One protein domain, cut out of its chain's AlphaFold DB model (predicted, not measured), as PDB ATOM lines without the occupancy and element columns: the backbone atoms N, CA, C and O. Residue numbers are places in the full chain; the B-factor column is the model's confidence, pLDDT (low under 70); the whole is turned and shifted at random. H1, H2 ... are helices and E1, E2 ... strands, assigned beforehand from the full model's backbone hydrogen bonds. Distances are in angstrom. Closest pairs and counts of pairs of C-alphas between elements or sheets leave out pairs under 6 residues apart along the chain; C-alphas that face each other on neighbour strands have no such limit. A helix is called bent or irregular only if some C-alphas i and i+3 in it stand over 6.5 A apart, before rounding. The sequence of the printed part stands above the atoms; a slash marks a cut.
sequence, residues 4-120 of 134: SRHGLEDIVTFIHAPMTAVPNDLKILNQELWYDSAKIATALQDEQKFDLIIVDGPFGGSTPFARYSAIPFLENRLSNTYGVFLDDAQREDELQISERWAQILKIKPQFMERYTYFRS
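What this domain is: This is residues 4 to 120 of the 134 residues of an uncharacterized protein of Winogradskyella epiphytica (UniProt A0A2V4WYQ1). A small sheet of three strands, E3, E4 and E5, has two helices, H2 and H3, side by side over one face and no named helix over the other. Beyond H2, away from H3, lies a smaller part, the hairpin E1 and E2 with the short helix H1, and the free residues 5 to 11 stick out as a tail. The printed part has 117 residues, with three named helices and five named strands in the order E1 E2 H1 E3 H2 E4 H3 E5; the larger sheet, order E3 E4 E5, is mixed and the smaller is antiparallel. The class is mixed, helices and strands, with under half of the residues in named elements. The whole is compact, with a radius of gyration of the C-alphas of 14.2 A and spans of 37, 31 and 28 A.

Where its parts are: E3 holds residues 50 to 55, 13.0 A long. E4, residues 78 to 87, measures 19.0 A and bends by 119 degrees at residue 81. E5, residues 115 to 119, measures 13.3 A and ends with C-alpha 119 at (209.460, 205.737, 159.877). H2 is residues 70 to 77, 11.0 A. H3, residues 92 to 105, measures 20.0 A and begins with C-alpha 92 at (228.870, 196.945, 155.080). H1 is residues 37 to 43, 9.9 A. E1, residues 19 to 21, measures 7.2 A, with C-alpha 19 at (215.671, 179.718, 151.713), and E2, residues 33 to 35, measures 7.1 A.

How they stand to each other: E3 and E4 are parallel at 12 degrees, with N 53 and O 83 2.9 A apart, within hydrogen-bond range. E4 and E5 are antiparallel at 171 degrees, with N 86 and O 116 at 2.8 A. E3, H2 and E4 form a strand-helix-strand unit, two parallel neighbour strands joined through a helix, with a right-handed crossover. H2 and H3 are on the same face, in two layers, sheet and helices. H2 has a height over the sheet of 8.2 A and H3 one of 10.0 A, over E4 and E5. H2 touches residues 101 to 105 of H3 alone, at a shallow tilt of 16 degrees; the closest C-alphas, of Ile 71 and Trp 101, are 6.6 A apart. H1 and H2 are close but not clearly touching, with the C-alphas of Ser 37 and Phe 73 closest at 7.6 A. The hairpin E1 and E2 is antiparallel at 128 degrees, with N 20 and O 34 at 2.8 A; both strands are apart from E3, E4 and E5. In H1 and H3 every O i to N i+4 pair is within hydrogen-bond range; H2 has 2 of 4 and is irregular, C-alphas 73 and 76 being 7.5 A apart.

The domain as a whole: The C-alphas farthest apart, of Gly 7 and Leu 29, are 40.9 A from each other. The printed part has no cut. The links E1 to E2, 11 residues, and E3 to H2, 14 residues, are long. The mean pLDDT of the printed part is 94.5, and no printed residue is under 70.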
ATOM      1  N   SER A   4     203.530 177.209 170.015       77.00
ATOM      2  CA  SER A   4     202.591 176.423 170.810       77.00
ATOM      3  C   SER A   4     203.065 176.116 172.212       77.00
ATOM      4  O   SER A   4     202.277 176.100 173.156       77.00
ATOM      5  N   ARG A   5     204.376 175.970 172.407       81.12
ATOM      6  CA  ARG A   5     204.939 175.827 173.759       81.12
ATOM      7  C   ARG A   5     204.754 177.069 174.629       81.12
ATOM      8  O   ARG A   5     204.905 176.959 175.843       81.12
ATOM      9  N   HIS A   6     204.429 178.216 174.037       84.44
ATOM     10  CA  HIS A   6     204.221 179.474 174.748       84.44
ATOM     11  C   HIS A   6     202.760 179.957 174.740       84.44
ATOM     12  O   HIS A   6     202.492 180.995 175.341       84.44
ATOM     13  N   GLY A   7     201.828 179.221 174.115       87.88
ATOM     14  CA  GLY A   7     200.410 179.597 174.045       87.88
ATOM     15  C   GLY A   7     200.170 180.905 173.284       87.88
ATOM     16  O   GLY A   7     199.318 181.698 173.680       87.88
ATOM     17  N   LEU A   8     200.993 181.189 172.270       90.69
ATOM     18  CA  LEU A   8     200.979 182.453 171.525       90.69
ATOM     19  C   LEU A   8     200.284 182.338 170.160       90.69
ATOM     20  O   LEU A   8     200.317 183.291 169.384       90.69
ATOM     21  N   GLU A   9     199.673 181.196 169.839       90.25
ATOM     22  CA  GLU A   9     199.095 180.935 168.513       90.25
ATOM     23  C   GLU A   9     197.971 181.904 168.138       90.25
ATOM     24  O   GLU A   9     197.787 182.192 166.959       90.25
ATOM     25  N   ASP A  10     197.268 182.453 169.129       90.38
ATOM     26  CA  ASP A  10     196.177 183.407 168.906       90.38
ATOM     27  C   ASP A  10     196.670 184.791 168.449       90.38
ATOM     28  O   ASP A  10     195.889 185.586 167.925       90.38
ATOM     29  N   ILE A  11     197.955 185.100 168.655       92.06
ATOM     30  CA  ILE A  11     198.540 186.418 168.353       92.06
ATOM     31  C   ILE A  11     199.782 186.350 167.456       92.06
ATOM     32  O   ILE A  11     200.274 187.389 167.016       92.06
ATOM     33  N   VAL A  12     200.298 185.151 167.170       91.50
ATOM     34  CA  VAL A  12     201.460 184.929 166.303       91.50
ATOM     35  C   VAL A  12     201.100 183.979 165.170       91.50
ATOM     36  O   VAL A  12     200.915 182.780 165.371       91.50
ATOM     37  N   THR A  13     201.148 184.494 163.945       91.25
ATOM     38  CA  THR A  13     201.147 183.661 162.741       91.25
ATOM     39  C   THR A  13     202.575 183.241 162.409       91.25
ATOM     40  O   THR A  13     203.405 184.069 162.032       91.25
ATOM     41  N   PHE A  14     202.873 181.945 162.518       92.25
ATOM     42  CA  PHE A  14     204.159 181.395 162.092       92.25
ATOM     43  C   PHE A  14     204.101 180.938 160.632       92.25
ATOM     44  O   PHE A  14     203.334 180.041 160.283       92.25
ATOM     45  N   ILE A  15     204.949 181.518 159.784       93.75
ATOM     46  CA  ILE A  15     205.052 181.163 158.366       93.75
ATOM     47  C   ILE A  15     206.373 180.430 158.139       93.75
ATOM     48  O   ILE A  15     207.452 180.985 158.340       93.75
ATOM     49  N   HIS A  16     206.297 179.181 157.684       94.81
ATOM     50  CA  HIS A  16     207.481 178.426 157.288       94.81
ATOM     51  C   HIS A  16     207.853 178.719 155.823       94.81
ATOM     52  O   HIS A  16     207.232 178.191 154.897       94.81
ATOM     53  N   ALA A  17     208.898 179.523 155.622       96.88
ATOM     54  CA  ALA A  17     209.454 179.859 154.312       96.88
ATOM     55  C   ALA A  17     210.945 179.455 154.253       96.88
ATOM     56  O   ALA A  17     211.771 180.103 154.892       96.88
ATOM     57  N   PRO A  18     211.319 178.368 153.549       96.94
ATOM     58  CA  PRO A  18     212.717 177.961 153.409       96.94
ATOM     59  C   PRO A  18     213.499 178.951 152.537       96.94
ATOM     60  O   PRO A  18     212.905 179.717 151.784       96.94
ATOM     61  N   MET A  19     214.833 178.916 152.608       97.38
ATOM     62  CA  MET A  19     215.671 179.718 151.713       97.38
ATOM     63  C   MET A  19     215.699 179.119 150.302       97.38
ATOM     64  O   MET A  19     215.987 177.935 150.129       97.38
ATOM     65  N   THR A  20     215.423 179.948 149.301       98.06
ATOM     66  CA  THR A  20     215.423 179.606 147.874       98.06
ATOM     67  C   THR A  20     216.125 180.697 147.070       98.06
ATOM     68  O   THR A  20     216.496 181.737 147.616       98.06
ATOM     69  N   ALA A  21     216.298 180.480 145.765       98.25
ATOM     70  CA  ALA A  21     216.797 181.519 144.870       98.25
ATOM     71  C   ALA A  21     215.886 182.762 144.902       98.25
ATOM     72  O   ALA A  21     214.661 182.624 144.860       98.25
ATOM     73  N   VAL A  22     216.477 183.959 144.972       98.12
ATOM     74  CA  VAL A  22     215.713 185.218 144.988       98.12
ATOM     75  C   VAL A  22     215.158 185.529 143.592       98.12
ATOM     76  O   VAL A  22     215.927 185.514 142.626       98.12
ATOM     77  N   PRO A  23     213.859 185.857 143.459       97.69
ATOM     78  CA  PRO A  23     213.306 186.424 142.231       97.69
ATOM     79  C   PRO A  23     214.031 187.709 141.802       97.69
ATOM     80  O   PRO A  23     214.447 188.506 142.640       97.69
ATOM     81  N   ASN A  24     214.180 187.935 140.493       96.75
ATOM     82  CA  ASN A  24     214.978 189.053 139.966       96.75
ATOM     83  C   ASN A  24     214.480 190.440 140.406       96.75
ATOM     84  O   ASN A  24     215.282 191.355 140.548       96.75
ATOM     85  N   ASP A  25     213.177 190.597 140.613       96.50
ATOM     86  CA  ASP A  25     212.521 191.823 141.073       96.50
ATOM     87  C   ASP A  25     212.728 192.106 142.570       96.50
ATOM     88  O   ASP A  25     212.583 193.245 143.006       96.50
ATOM     89  N   LEU A  26     213.121 191.096 143.352       97.62
ATOM     90  CA  LEU A  26     213.397 191.208 144.789       97.62
ATOM     91  C   LEU A  26     214.894 191.161 145.120       97.62
ATOM     92  O   LEU A  26     215.277 191.240 146.289       97.62
ATOM     93  N   LYS A  27     215.735 190.984 144.104       96.81
ATOM     94  CA  LYS A  27     217.172 190.746 144.222       96.81
ATOM     95  C   LYS A  27     217.965 192.038 144.063       96.81
ATOM     96  O   LYS A  27     217.633 192.892 143.245       96.81
ATOM     97  N   ILE A  28     219.084 192.133 144.776       97.62
ATOM     98  CA  ILE A  28     220.113 193.148 144.534       97.62
ATOM     99  C   ILE A  28     221.461 192.503 144.227       97.62
ATOM    100  O   ILE A  28     221.835 191.510 144.846       97.62
ATOM    101  N   LEU A  29     222.212 193.092 143.291       96.69
ATOM    102  CA  LEU A  29     223.603 192.727 142.998       96.69
ATOM    103  C   LEU A  29     223.784 191.197 142.872       96.69
ATOM    104  O   LEU A  29     223.138 190.549 142.046       96.69
ATOM    105  N   ASN A  30     224.660 190.621 143.691       97.12
ATOM    106  CA  ASN A  30     224.989 189.202 143.752       97.12
ATOM    107  C   ASN A  30     224.248 188.451 144.873       97.12
ATOM    108  O   ASN A  30     224.681 187.370 145.251       97.12
ATOM    109  N   GLN A  31     223.137 188.978 145.393       98.31
ATOM    110  CA  GLN A  31     222.295 188.248 146.340       98.31
ATOM    111  C   GLN A  31     221.687 187.011 145.664       98.31
ATOM    112  O   GLN A  31     221.014 187.117 144.641       98.31
ATOM    113  N   GLU A  32     221.899 185.820 146.209       98.06
ATOM    114  CA  GLU A  32     221.414 184.576 145.598       98.06
ATOM    115  C   GLU A  32     220.235 183.969 146.336       98.06
ATOM    116  O   GLU A  32     219.347 183.417 145.688       98.06
ATOM    117  N   LEU A  33     220.196 184.107 147.662       98.31
ATOM    118  CA  LEU A  33     219.230 183.419 148.509       98.31
ATOM    119  C   LEU A  33     218.389 184.368 149.361       98.31
ATOM    120  O   LEU A  33     218.880 185.344 149.926       98.31
ATOM    121  N   TRP A  34     217.118 184.026 149.513       98.31
ATOM    122  CA  TRP A  34     216.219 184.641 150.483       98.31
ATOM    123  C   TRP A  34     215.091 183.670 150.822       98.31
ATOM    124  O   TRP A  34     215.021 182.579 150.260       98.31
ATOM    125  N   TYR A  35     214.222 184.032 151.761       97.88
ATOM    126  CA  TYR A  35     213.034 183.239 152.050       97.88
ATOM    127  C   TYR A  35     212.139 183.104 150.809       97.88
ATOM    128  O   TYR A  35     212.008 184.044 150.027       97.88
ATOM    129  N   ASP A  36     211.512 181.938 150.655       98.06
ATOM    130  CA  ASP A  36     210.555 181.634 149.591       98.06
ATOM    131  C   ASP A  36     209.386 182.635 149.608       98.06
ATOM    132  O   ASP A  36     208.431 182.514 150.387       98.06
ATOM    133  N   SER A  37     209.478 183.649 148.748       96.69
ATOM    134  CA  SER A  37     208.534 184.764 148.696       96.69
ATOM    135  C   SER A  37     207.143 184.329 148.243       96.69
ATOM    136  O   SER A  37     206.156 184.934 148.661       96.69
ATOM    137  N   ALA A  38     207.032 183.253 147.459       96.06
ATOM    138  CA  ALA A  38     205.748 182.704 147.039       96.06
ATOM    139  C   ALA A  38     205.013 182.057 148.220       96.06
ATOM    140  O   ALA A  38     203.805 182.254 148.382       96.06
ATOM    141  N   LYS A  39     205.733 181.340 149.095       96.50
ATOM    142  CA  LYS A  39     205.151 180.800 150.335       96.50
ATOM    143  C   LYS A  39     204.738 181.890 151.307       96.50
ATOM    144  O   LYS A  39     203.661 181.782 151.888       96.50
ATOM    145  N   ILE A  40     205.557 182.932 151.459       95.62
ATOM    146  CA  ILE A  40     205.181 184.082 152.288       95.62
ATOM    147  C   ILE A  40     203.920 184.731 151.712       95.62
ATOM    148  O   ILE A  40     202.946 184.888 152.436       95.62
ATOM    149  N   ALA A  41     203.891 185.031 150.410       94.38
ATOM    150  CA  ALA A  41     202.740 185.658 149.763       94.38
ATOM    151  C   ALA A  41     201.454 184.831 149.907       94.38
ATOM    152  O   ALA A  41     200.414 185.400 150.203       94.38
ATOM    153  N   THR A  42     201.533 183.504 149.766       94.69
ATOM    154  CA  THR A  42     200.378 182.598 149.915       94.69
ATOM    155  C   THR A  42     199.824 182.581 151.343       94.69
ATOM    156  O   THR A  42     198.632 182.363 151.543       94.69
ATOM    157  N   ALA A  43     200.684 182.772 152.345       93.19
ATOM    158  CA  ALA A  43     200.285 182.766 153.750       93.19
ATOM    159  C   ALA A  43     199.728 184.118 154.232       93.19
ATOM    160  O   ALA A  43     199.088 184.168 155.283       93.19
ATOM    161  N   LEU A  44     199.975 185.203 153.495       92.75
ATOM    162  CA  LEU A  44     199.454 186.534 153.799       92.75
ATOM    163  C   LEU A  44     198.110 186.758 153.098       92.75
ATOM    164  O   LEU A  44     197.919 186.339 151.961       92.75
ATOM    165  N   GLN A  45     197.191 187.468 153.751       86.81
ATOM    166  CA  GLN A  45     195.965 187.920 153.084       86.81
ATOM    167  C   GLN A  45     196.297 189.043 152.086       86.81
ATOM    168  O   GLN A  45     197.224 189.831 152.309       86.81
ATOM    169  N   ASP A  46     195.557 189.141 150.979       81.50
ATOM    170  CA  ASP A  46     195.863 190.091 149.900       81.50
ATOM    171  C   ASP A  46     195.834 191.553 150.377       81.50
ATOM    172  O   ASP A  46     196.723 192.337 150.035       81.50
ATOM    173  N   GLU A  47     194.897 191.906 151.255       87.62
ATOM    174  CA  GLU A  47     194.743 193.252 151.813       87.62
ATOM    175  C   GLU A  47     195.575 193.500 153.078       87.62
ATOM    176  O   GLU A  47     195.512 194.592 153.650       87.62
ATOM    177  N   GLN A  48     196.360 192.520 153.534       92.69
ATOM    178  CA  GLN A  48     197.116 192.646 154.776       92.69
ATOM    179  C   GLN A  48     198.173 193.749 154.664       92.69
ATOM    180  O   GLN A  48     199.034 193.730 153.775       92.69
ATOM    181  N   LYS A  49     198.104 194.707 155.594       95.25
ATOM    182  CA  LYS A  49     199.053 195.813 155.725       95.25
ATOM    183  C   LYS A  49     199.829 195.720 157.032       95.25
ATOM    184  O   LYS A  49     199.274 195.323 158.053       95.25
ATOM    185  N   PHE A  50     201.095 196.121 156.988       95.25
ATOM    186  CA  PHE A  50     202.003 196.123 158.130       95.25
ATOM    187  C   PHE A  50     202.400 197.550 158.498       95.25
ATOM    188  O   PHE A  50     202.797 198.345 157.645       95.25
ATOM    189  N   ASP A  51     202.293 197.866 159.782       94.62
ATOM    190  CA  ASP A  51     202.772 199.104 160.394       94.62
ATOM    191  C   ASP A  51     204.100 198.918 161.147       94.62
ATOM    192  O   ASP A  51     204.779 199.898 161.439       94.62
ATOM    193  N   LEU A  52     204.526 197.682 161.410       94.56
ATOM    194  CA  LEU A  52     205.828 197.373 161.989       94.56
ATOM    195  C   LEU A  52     206.484 196.200 161.261       94.56
ATOM    196  O   LEU A  52     205.907 195.121 161.140       94.56
ATOM    197  N   ILE A  53     207.719 196.410 160.811       96.75
ATOM    198  CA  ILE A  53     208.558 195.383 160.193       96.75
ATOM    199  C   ILE A  53     209.900 195.359 160.917       96.75
ATOM    200  O   ILE A  53     210.559 196.389 161.048       96.75
ATOM    201  N   ILE A  54     210.322 194.173 161.344       97.06
ATOM    202  CA  ILE A  54     211.635 193.931 161.946       97.06
ATOM    203  C   ILE A  54     212.337 192.870 161.105       97.06
ATOM    204  O   ILE A  54     211.793 191.788 160.885       97.06
ATOM    205  N   VAL A  55     213.536 193.183 160.624       97.62
ATOM    206  CA  VAL A  55     214.331 192.305 159.765       97.62
ATOM    207  C   VAL A  55     215.644 191.972 160.459       97.62
ATOM    208  O   VAL A  55     216.569 192.777 160.482       97.62
ATOM    209  N   ASP A  56     215.715 190.759 160.998       95.31
ATOM    210  CA  ASP A  56     216.891 190.213 161.695       95.31
ATOM    211  C   ASP A  56     217.540 189.043 160.922       95.31
ATOM    212  O   ASP A  56     218.657 188.606 161.181       95.31
ATOM    213  N   GLY A  57     216.900 188.561 159.860       93.94
ATOM    214  CA  GLY A  57     217.430 187.462 159.059       93.94
ATOM    215  C   GLY A  57     217.108 187.587 157.575       93.94
ATOM    216  O   GLY A  57     216.353 188.480 157.180       93.94
ATOM    217  N   PRO A  58     217.631 186.669 156.746       94.75
ATOM    218  CA  PRO A  58     218.409 185.477 157.112       94.75
ATOM    219  C   PRO A  58     219.853 185.782 157.555       94.75
ATOM    220  O   PRO A  58     220.310 186.920 157.480       94.75
ATOM    221  N   PHE A  59     220.570 184.759 158.041       94.06
ATOM    222  CA  PHE A  59     221.963 184.883 158.488       94.06
ATOM    223  C   PHE A  59     222.834 185.538 157.405       94.06
ATOM    224  O   PHE A  59     222.883 185.042 156.278       94.06
ATOM    225  N   GLY A  60     223.548 186.614 157.756       91.56
ATOM    226  CA  GLY A  60     224.305 187.435 156.799       91.56
ATOM    227  C   GLY A  60     225.372 186.674 156.004       91.56
ATOM    228  O   GLY A  60     225.638 187.011 154.860       91.56
ATOM    229  N   GLY A  61     225.931 185.588 156.552       92.62
ATOM    230  CA  GLY A  61     226.890 184.740 155.833       92.62
ATOM    231  C   GLY A  61     226.273 183.797 154.793       92.62
ATOM    232  O   GLY A  61     227.007 183.056 154.149       92.62
ATOM    233  N   SER A  62     224.945 183.782 154.636       94.69
ATOM    234  CA  SER A  62     224.264 182.885 153.685       94.69
ATOM    235  C   SER A  62     224.364 183.373 152.238       94.69
ATOM    236  O   SER A  62     224.363 182.564 151.316       94.69
ATOM    237  N   THR A  63     224.400 184.691 152.033       97.31
ATOM    238  CA  THR A  63     224.578 185.363 150.739       97.31
ATOM    239  C   THR A  63     224.853 186.849 150.997       97.31
ATOM    240  O   THR A  63     224.316 187.384 151.970       97.31
ATOM    241  N   PRO A  64     225.589 187.550 150.120       97.44
ATOM    242  CA  PRO A  64     225.645 189.008 150.146       97.44
ATOM    243  C   PRO A  64     224.244 189.617 150.124       97.44
ATOM    244  O   PRO A  64     223.353 189.099 149.444       97.44
ATOM    245  N   PHE A  65     224.056 190.697 150.879       97.75
ATOM    246  CA  PHE A  65     222.785 191.416 151.016       97.75
ATOM    247  C   PHE A  65     221.601 190.542 151.469       97.75
ATOM    248  O   PHE A  65     220.458 190.790 151.084       97.75
ATOM    249  N   ALA A  66     221.856 189.530 152.305       97.56
ATOM    250  CA  ALA A  66     220.891 188.520 152.752       97.56
ATOM    251  C   ALA A  66     219.507 189.071 153.139       97.56
ATOM    252  O   ALA A  66     218.484 188.460 152.830       97.56
ATOM    253  N   ARG A  67     219.471 190.233 153.798       97.69
ATOM    254  CA  ARG A  67     218.255 190.851 154.342       97.69
ATOM    255  C   ARG A  67     217.514 191.753 153.348       97.69
ATOM    256  O   ARG A  67     216.360 192.080 153.605       97.69
ATOM    257  N   TYR A  68     218.129 192.126 152.218       98.12
ATOM    258  CA  TYR A  68     217.643 193.158 151.289       98.12
ATOM    259  C   TYR A  68     216.192 192.968 150.845       98.12
ATOM    260  O   TYR A  68     215.413 193.918 150.859       98.12
ATOM    261  N   SER A  69     215.827 191.751 150.454       98.38
ATOM    262  CA  SER A  69     214.567 191.472 149.760       98.38
ATOM    263  C   SER A  69     213.310 191.719 150.601       98.38
ATOM    264  O   SER A  69     212.221 191.807 150.037       98.38
ATOM    265  N   ALA A  70     213.440 191.896 151.922       98.12
ATOM    266  CA  ALA A  70     212.307 192.143 152.812       98.12
ATOM    267  C   ALA A  70     211.482 193.373 152.411       98.12
ATOM    268  O   ALA A  70     210.258 193.287 152.350       98.12
ATOM    269  N   ILE A  71     212.127 194.498 152.092       98.06
ATOM    270  CA  ILE A  71     211.399 195.722 151.732       98.06
ATOM    271  C   ILE A  71     210.878 195.733 150.297       98.06
ATOM    272  O   ILE A  71     209.699 196.037 150.150       98.06
ATOM    273  N   PRO A  72     211.641 195.345 149.261       98.12
ATOM    274  CA  PRO A  72     211.077 195.138 147.927       98.12
ATOM    275  C   PRO A  72     209.829 194.238 147.938       98.12
ATOM    276  O   PRO A  72     208.867 194.505 147.229       98.12
ATOM    277  N   PHE A  73     209.804 193.205 148.788       97.69
ATOM    278  CA  PHE A  73     208.641 192.325 148.918       97.69
ATOM    279  C   PHE A  73     207.457 192.986 149.647       97.69
ATOM    280  O   PHE A  73     206.300 192.780 149.273       97.69
ATOM    281  N   LEU A  74     207.722 193.767 150.700       97.00
ATOM    282  CA  LEU A  74     206.689 194.338 151.571       97.00
ATOM    283  C   LEU A  74     206.261 195.763 151.203       97.00
ATOM    284  O   LEU A  74     205.274 196.225 151.766       97.00
ATOM    285  N   GLU A  75     206.930 196.461 150.279       95.44
ATOM    286  CA  GLU A  75     206.685 197.888 149.990       95.44
ATOM    287  C   GLU A  75     205.205 198.188 149.692       95.44
ATOM    288  O   GLU A  75     204.630 199.148 150.205       95.44
ATOM    289  N   ASN A  76     204.546 197.298 148.946       94.38
ATOM    290  CA  ASN A  76     203.146 197.436 148.544       94.38
ATOM    291  C   ASN A  76     202.171 196.933 149.622       94.38
ATOM    292  O   ASN A  76     200.952 197.029 149.470       94.38
ATOM    293  N   ARG A  77     202.694 196.419 150.736       95.69
ATOM    294  CA  ARG A  77     201.972 195.916 151.912       95.69
ATOM    295  C   ARG A  77     202.225 196.775 153.155       95.69
ATOM    296  O   ARG A  77     201.870 196.377 154.256       95.69
ATOM    297  N   LEU A  78     202.788 197.970 153.000       95.19
ATOM    298  CA  LEU A  78     202.932 198.925 154.095       95.19
ATOM    299  C   LEU A  78     201.616 199.664 154.362       95.19
ATOM    300  O   LEU A  78     200.900 200.059 153.436       95.19
ATOM    301  N   SER A  79     201.311 199.870 155.641       94.69
ATOM    302  CA  SER A  79     200.302 200.833 156.091       94.69
ATOM    303  C   SER A  79     200.720 202.269 155.732       94.69
ATOM    304  O   SER A  79     201.864 202.525 155.377       94.69
ATOM    305  N   ASN A  80     199.827 203.257 155.862       90.94
ATOM    306  CA  ASN A  80     200.210 204.667 155.658       90.94
ATOM    307  C   ASN A  80     201.200 205.158 156.732       90.94
ATOM    308  O   ASN A  80     202.093 205.964 156.467       90.94
ATOM    309  N   THR A  81     201.037 204.661 157.961       92.00
ATOM    310  CA  THR A  81     201.955 204.896 159.078       92.00
ATOM    311  C   THR A  81     202.671 203.594 159.403       92.00
ATOM    312  O   THR A  81     201.994 202.604 159.664       92.00
ATOM    313  N   TYR A  82     204.003 203.591 159.356       93.75
ATOM    314  CA  TYR A  82     204.798 202.397 159.626       93.75
ATOM    315  C   TYR A  82     206.194 202.704 160.179       93.75
ATOM    316  O   TYR A  82     206.724 203.807 159.996       93.75
ATOM    317  N   GLY A  83     206.792 201.689 160.806       95.06
ATOM    318  CA  GLY A  83     208.195 201.589 161.183       95.06
ATOM    319  C   GLY A  83     208.853 200.346 160.575       95.06
ATOM    320  O   GLY A  83     208.274 199.262 160.575       95.06
ATOM    321  N   VAL A  84     210.073 200.496 160.067       96.75
ATOM    322  CA  VAL A  84     210.913 199.391 159.574       96.75
ATOM    323  C   VAL A  84     212.222 199.406 160.337       96.75
ATOM    324  O   VAL A  84     212.829 200.467 160.452       96.75
ATOM    325  N   PHE A  85     212.674 198.245 160.799       96.94
ATOM    326  CA  PHE A  85     213.937 198.056 161.503       96.94
ATOM    327  C   PHE A  85     214.777 196.983 160.806       96.94
ATOM    328  O   PHE A  85     214.268 195.912 160.476       96.94
ATOM    329  N   LEU A  86     216.057 197.275 160.602       97.56
ATOM    330  CA  LEU A  86     217.075 196.364 160.084       97.56
ATOM    331  C   LEU A  86     218.120 196.133 161.174       97.56
ATOM    332  O   LEU A  86     218.779 197.094 161.574       97.56
ATOM    333  N   ASP A  87     218.270 194.896 161.638       94.69
ATOM    334  CA  ASP A  87     219.338 194.535 162.578       94.69
ATOM    335  C   ASP A  87     220.711 194.471 161.882       94.69
ATOM    336  O   ASP A  87     220.803 194.496 160.654       94.69
ATOM    337  N   ASP A  88     221.788 194.380 162.667       89.25
ATOM    338  CA  ASP A  88     223.176 194.281 162.203       89.25
ATOM    339  C   ASP A  88     223.680 195.496 161.386       89.25
ATOM    340  O   ASP A  88     224.576 195.374 160.548       89.25
ATOM    341  N   ALA A  89     223.172 196.700 161.676       82.50
ATOM    342  CA  ALA A  89     223.408 197.929 160.900       82.50
ATOM    343  C   ALA A  89     224.873 198.378 160.731       82.50
ATOM    344  O   ALA A  89     225.154 199.265 159.929       82.50
ATOM    345  N   GLN A  90     225.807 197.801 161.488       88.56
ATOM    346  CA  GLN A  90     227.236 198.125 161.404       88.56
ATOM    347  C   GLN A  90     227.961 197.404 160.262       88.56
ATOM    348  O   GLN A  90     229.111 197.724 159.966       88.56
ATOM    349  N   ARG A  91     227.330 196.402 159.646       91.75
ATOM    350  CA  ARG A  91     227.923 195.644 158.545       91.75
ATOM    351  C   ARG A  91     227.792 196.403 157.227       91.75
ATOM    352  O   ARG A  91     226.817 197.109 156.987       91.75
ATOM    353  N   GLU A  92     228.786 196.234 156.361       95.00
ATOM    354  CA  GLU A  92     228.870 196.945 155.080       95.00
ATOM    355  C   GLU A  92     227.668 196.660 154.164       95.00
ATOM    356  O   GLU A  92     227.112 197.585 153.567       95.00
ATOM    357  N   ASP A  93     227.223 195.404 154.101       96.50
ATOM    358  CA  ASP A  93     226.035 195.014 153.338       96.50
ATOM    359  C   ASP A  93     224.774 195.683 153.900       96.50
ATOM    360  O   ASP A  93     223.983 196.239 153.142       96.50
ATOM    361  N   GLU A  94     224.586 195.691 155.221       96.25
ATOM    362  CA  GLU A  94     223.441 196.311 155.894       96.25
ATOM    363  C   GLU A  94     223.396 197.841 155.731       96.25
ATOM    364  O   GLU A  94     222.307 198.415 155.600       96.25
ATOM    365  N   LEU A  95     224.550 198.510 155.653       95.62
ATOM    366  CA  LEU A  95     224.627 199.929 155.292       95.62
ATOM    367  C   LEU A  95     224.113 200.161 153.862       95.62
ATOM    368  O   LEU A  95     223.246 201.010 153.647       95.62
ATOM    369  N   GLN A  96     224.561 199.357 152.896       97.44
ATOM    370  CA  GLN A  96     224.098 199.452 151.507       97.44
ATOM    371  C   GLN A  96     222.615 199.080 151.357       97.44
ATOM    372  O   GLN A  96     221.878 199.738 150.619       97.44
ATOM    373  N   ILE A  97     222.143 198.063 152.085       98.06
ATOM    374  CA  ILE A  97     220.718 197.714 152.163       98.06
ATOM    375  C   ILE A  97     219.923 198.923 152.647       98.06
ATOM    376  O   ILE A  97     218.925 199.286 152.025       98.06
ATOM    377  N   SER A  98     220.388 199.575 153.715       97.56
ATOM    378  CA  SER A  98     219.721 200.741 154.294       97.56
ATOM    379  C   SER A  98     219.576 201.880 153.279       97.56
ATOM    380  O   SER A  98     218.511 202.488 153.172       97.56
ATOM    381  N   GLU A  99     220.612 202.151 152.485       97.31
ATOM    382  CA  GLU A  99     220.567 203.170 151.429       97.31
ATOM    383  C   GLU A  99     219.566 202.829 150.321       97.31
ATOM    384  O   GLU A  99     218.860 203.703 149.811       97.31
ATOM    385  N   ARG A 100     219.467 201.552 149.949       97.94
ATOM    386  CA  ARG A 100     218.537 201.093 148.910       97.94
ATOM    387  C   ARG A 100     217.097 201.105 149.397       97.94
ATOM    388  O   ARG A 100     216.212 201.572 148.684       97.94
ATOM    389  N   TRP A 101     216.862 200.670 150.628       98.25
ATOM    390  CA  TRP A 101     215.554 200.777 151.266       98.25
ATOM    391  C   TRP A 101     215.115 202.228 151.414       98.25
ATOM    392  O   TRP A 101     213.948 202.527 151.184       98.25
ATOM    393  N   ALA A 102     216.038 203.154 151.682       97.94
ATOM    394  CA  ALA A 102     215.726 204.580 151.716       97.94
ATOM    395  C   ALA A 102     215.149 205.096 150.388       97.94
ATOM    396  O   ALA A 102     214.239 205.926 150.387       97.94
ATOM    397  N   GLN A 103     215.662 204.597 149.259       97.88
ATOM    398  CA  GLN A 103     215.189 204.955 147.918       97.88
ATOM    399  C   GLN A 103     213.786 204.398 147.655       97.88
ATOM    400  O   GLN A 103     212.928 205.127 147.157       97.88
ATOM    401  N   ILE A 104     213.549 203.143 148.040       97.50
ATOM    402  CA  ILE A 104     212.253 202.466 147.903       97.50
ATOM    403  C   ILE A 104     211.186 203.156 148.764       97.50
ATOM    404  O   ILE A 104     210.154 203.606 148.268       97.50
ATOM    405  N   LEU A 105     211.475 203.311 150.057       96.88
ATOM    406  CA  LEU A 105     210.553 203.865 151.048       96.88
ATOM    407  C   LEU A 105     210.406 205.388 150.938       96.88
ATOM    408  O   LEU A 105     209.474 205.956 151.502       96.88
ATOM    409  N   LYS A 106     211.330 206.060 150.237       96.69
ATOM    410  CA  LYS A 106     211.459 207.528 150.181       96.69
ATOM    411  C   LYS A 106     211.611 208.154 151.574       96.69
ATOM    412  O   LYS A 106     211.136 209.260 151.833       96.69
ATOM    413  N   ILE A 107     212.297 207.446 152.471       95.38
ATOM    414  CA  ILE A 107     212.533 207.832 153.866       95.38
ATOM    415  C   ILE A 107     214.031 207.767 154.140       95.38
ATOM    416  O   ILE A 107     214.694 206.800 153.781       95.38
ATOM    417  N   LYS A 108     214.577 208.789 154.807       95.06
ATOM    418  CA  LYS A 108     215.985 208.773 155.221       95.06
ATOM    419  C   LYS A 108     216.201 207.725 156.323       95.06
ATOM    420  O   LYS A 108     215.435 207.743 157.289       95.06
ATOM    421  N   PRO A 109     217.248 206.887 156.233       95.62
ATOM    422  CA  PRO A 109     217.572 205.947 157.293       95.62
ATOM    423  C   PRO A 109     217.991 206.711 158.550       95.62
ATOM    424  O   PRO A 109     218.570 207.801 158.478       95.62
ATOM    425  N   GLN A 110     217.672 206.155 159.710       94.31
ATOM    426  CA  GLN A 110     218.180 206.591 161.004       94.31
ATOM    427  C   GLN A 110     218.995 205.453 161.603       94.31
ATOM    428  O   GLN A 110     218.538 204.315 161.629       94.31
ATOM    429  N   PHE A 111     220.194 205.762 162.082       92.00
ATOM    430  CA  PHE A 111     221.137 204.757 162.559       92.00
ATOM    431  C   PHE A 111     221.209 204.780 164.081       92.00
ATOM    432  O   PHE A 111     221.368 205.839 164.691       92.00
ATOM    433  N   MET A 112     221.107 203.600 164.676       88.50
ATOM    434  CA  MET A 112     221.455 203.319 166.062       88.50
ATOM    435  C   MET A 112     222.634 202.348 166.078       88.50
ATOM    436  O   MET A 112     223.019 201.811 165.043       88.50
ATOM    437  N   GLU A 113     223.219 202.113 167.252       85.25
ATOM    438  CA  GLU A 113     224.413 201.268 167.359       85.25
ATOM    439  C   GLU A 113     224.200 199.866 166.772       85.25
ATOM    440  O   GLU A 113     225.096 199.351 166.112       85.25
ATOM    441  N   ARG A 114     223.022 199.261 166.973       89.25
ATOM    442  CA  ARG A 114     222.737 197.884 166.536       89.25
ATOM    443  C   ARG A 114     221.852 197.766 165.298       89.25
ATOM    444  O   ARG A 114     221.950 196.771 164.593       89.25
ATOM    445  N   TYR A 115     221.009 198.757 165.030       93.50
ATOM    446  CA  TYR A 115     219.994 198.672 163.983       93.50
ATOM    447  C   TYR A 115     219.819 199.996 163.238       93.50
ATOM    448  O   TYR A 115     220.075 201.079 163.770       93.50
ATOM    449  N   THR A 116     219.321 199.897 162.012       95.62
ATOM    450  CA  THR A 116     218.854 201.028 161.211       95.62
ATOM    451  C   THR A 116     217.339 201.013 161.220       95.62
ATOM    452  O   THR A 116     216.733 199.945 161.161       95.62
ATOM    453  N   TYR A 117     216.707 202.180 161.265       95.44
ATOM    454  CA  TYR A 117     215.257 202.271 161.192       95.44
ATOM    455  C   TYR A 117     214.748 203.355 160.239       95.44
ATOM    456  O   TYR A 117     215.424 204.343 159.941       95.44
ATOM    457  N   PHE A 118     213.517 203.153 159.779       95.38
ATOM    458  CA  PHE A 118     212.757 204.032 158.893       95.38
ATOM    459  C   PHE A 118     211.371 204.232 159.497       95.38
ATOM    460  O   PHE A 118     210.782 203.285 160.011       95.38
ATOM    461  N   ARG A 119     210.826 205.448 159.420       92.25
ATOM    462  CA  ARG A 119     209.460 205.737 159.877       92.25
ATOM    463  C   ARG A 119     208.761 206.719 158.954       92.25
ATOM    464  O   ARG A 119     209.360 207.725 158.571       92.25
ATOM    465  N   SER A 120     207.499 206.454 158.623       87.81
ATOM    466  CA  SER A 120     206.714 207.347 157.757       87.81
ATOM    467  C   SER A 120     206.054 208.510 158.510       87.81
ATOM    468  O   SER A 120     205.705 209.516 157.894       87.81
TER     469      SER A 120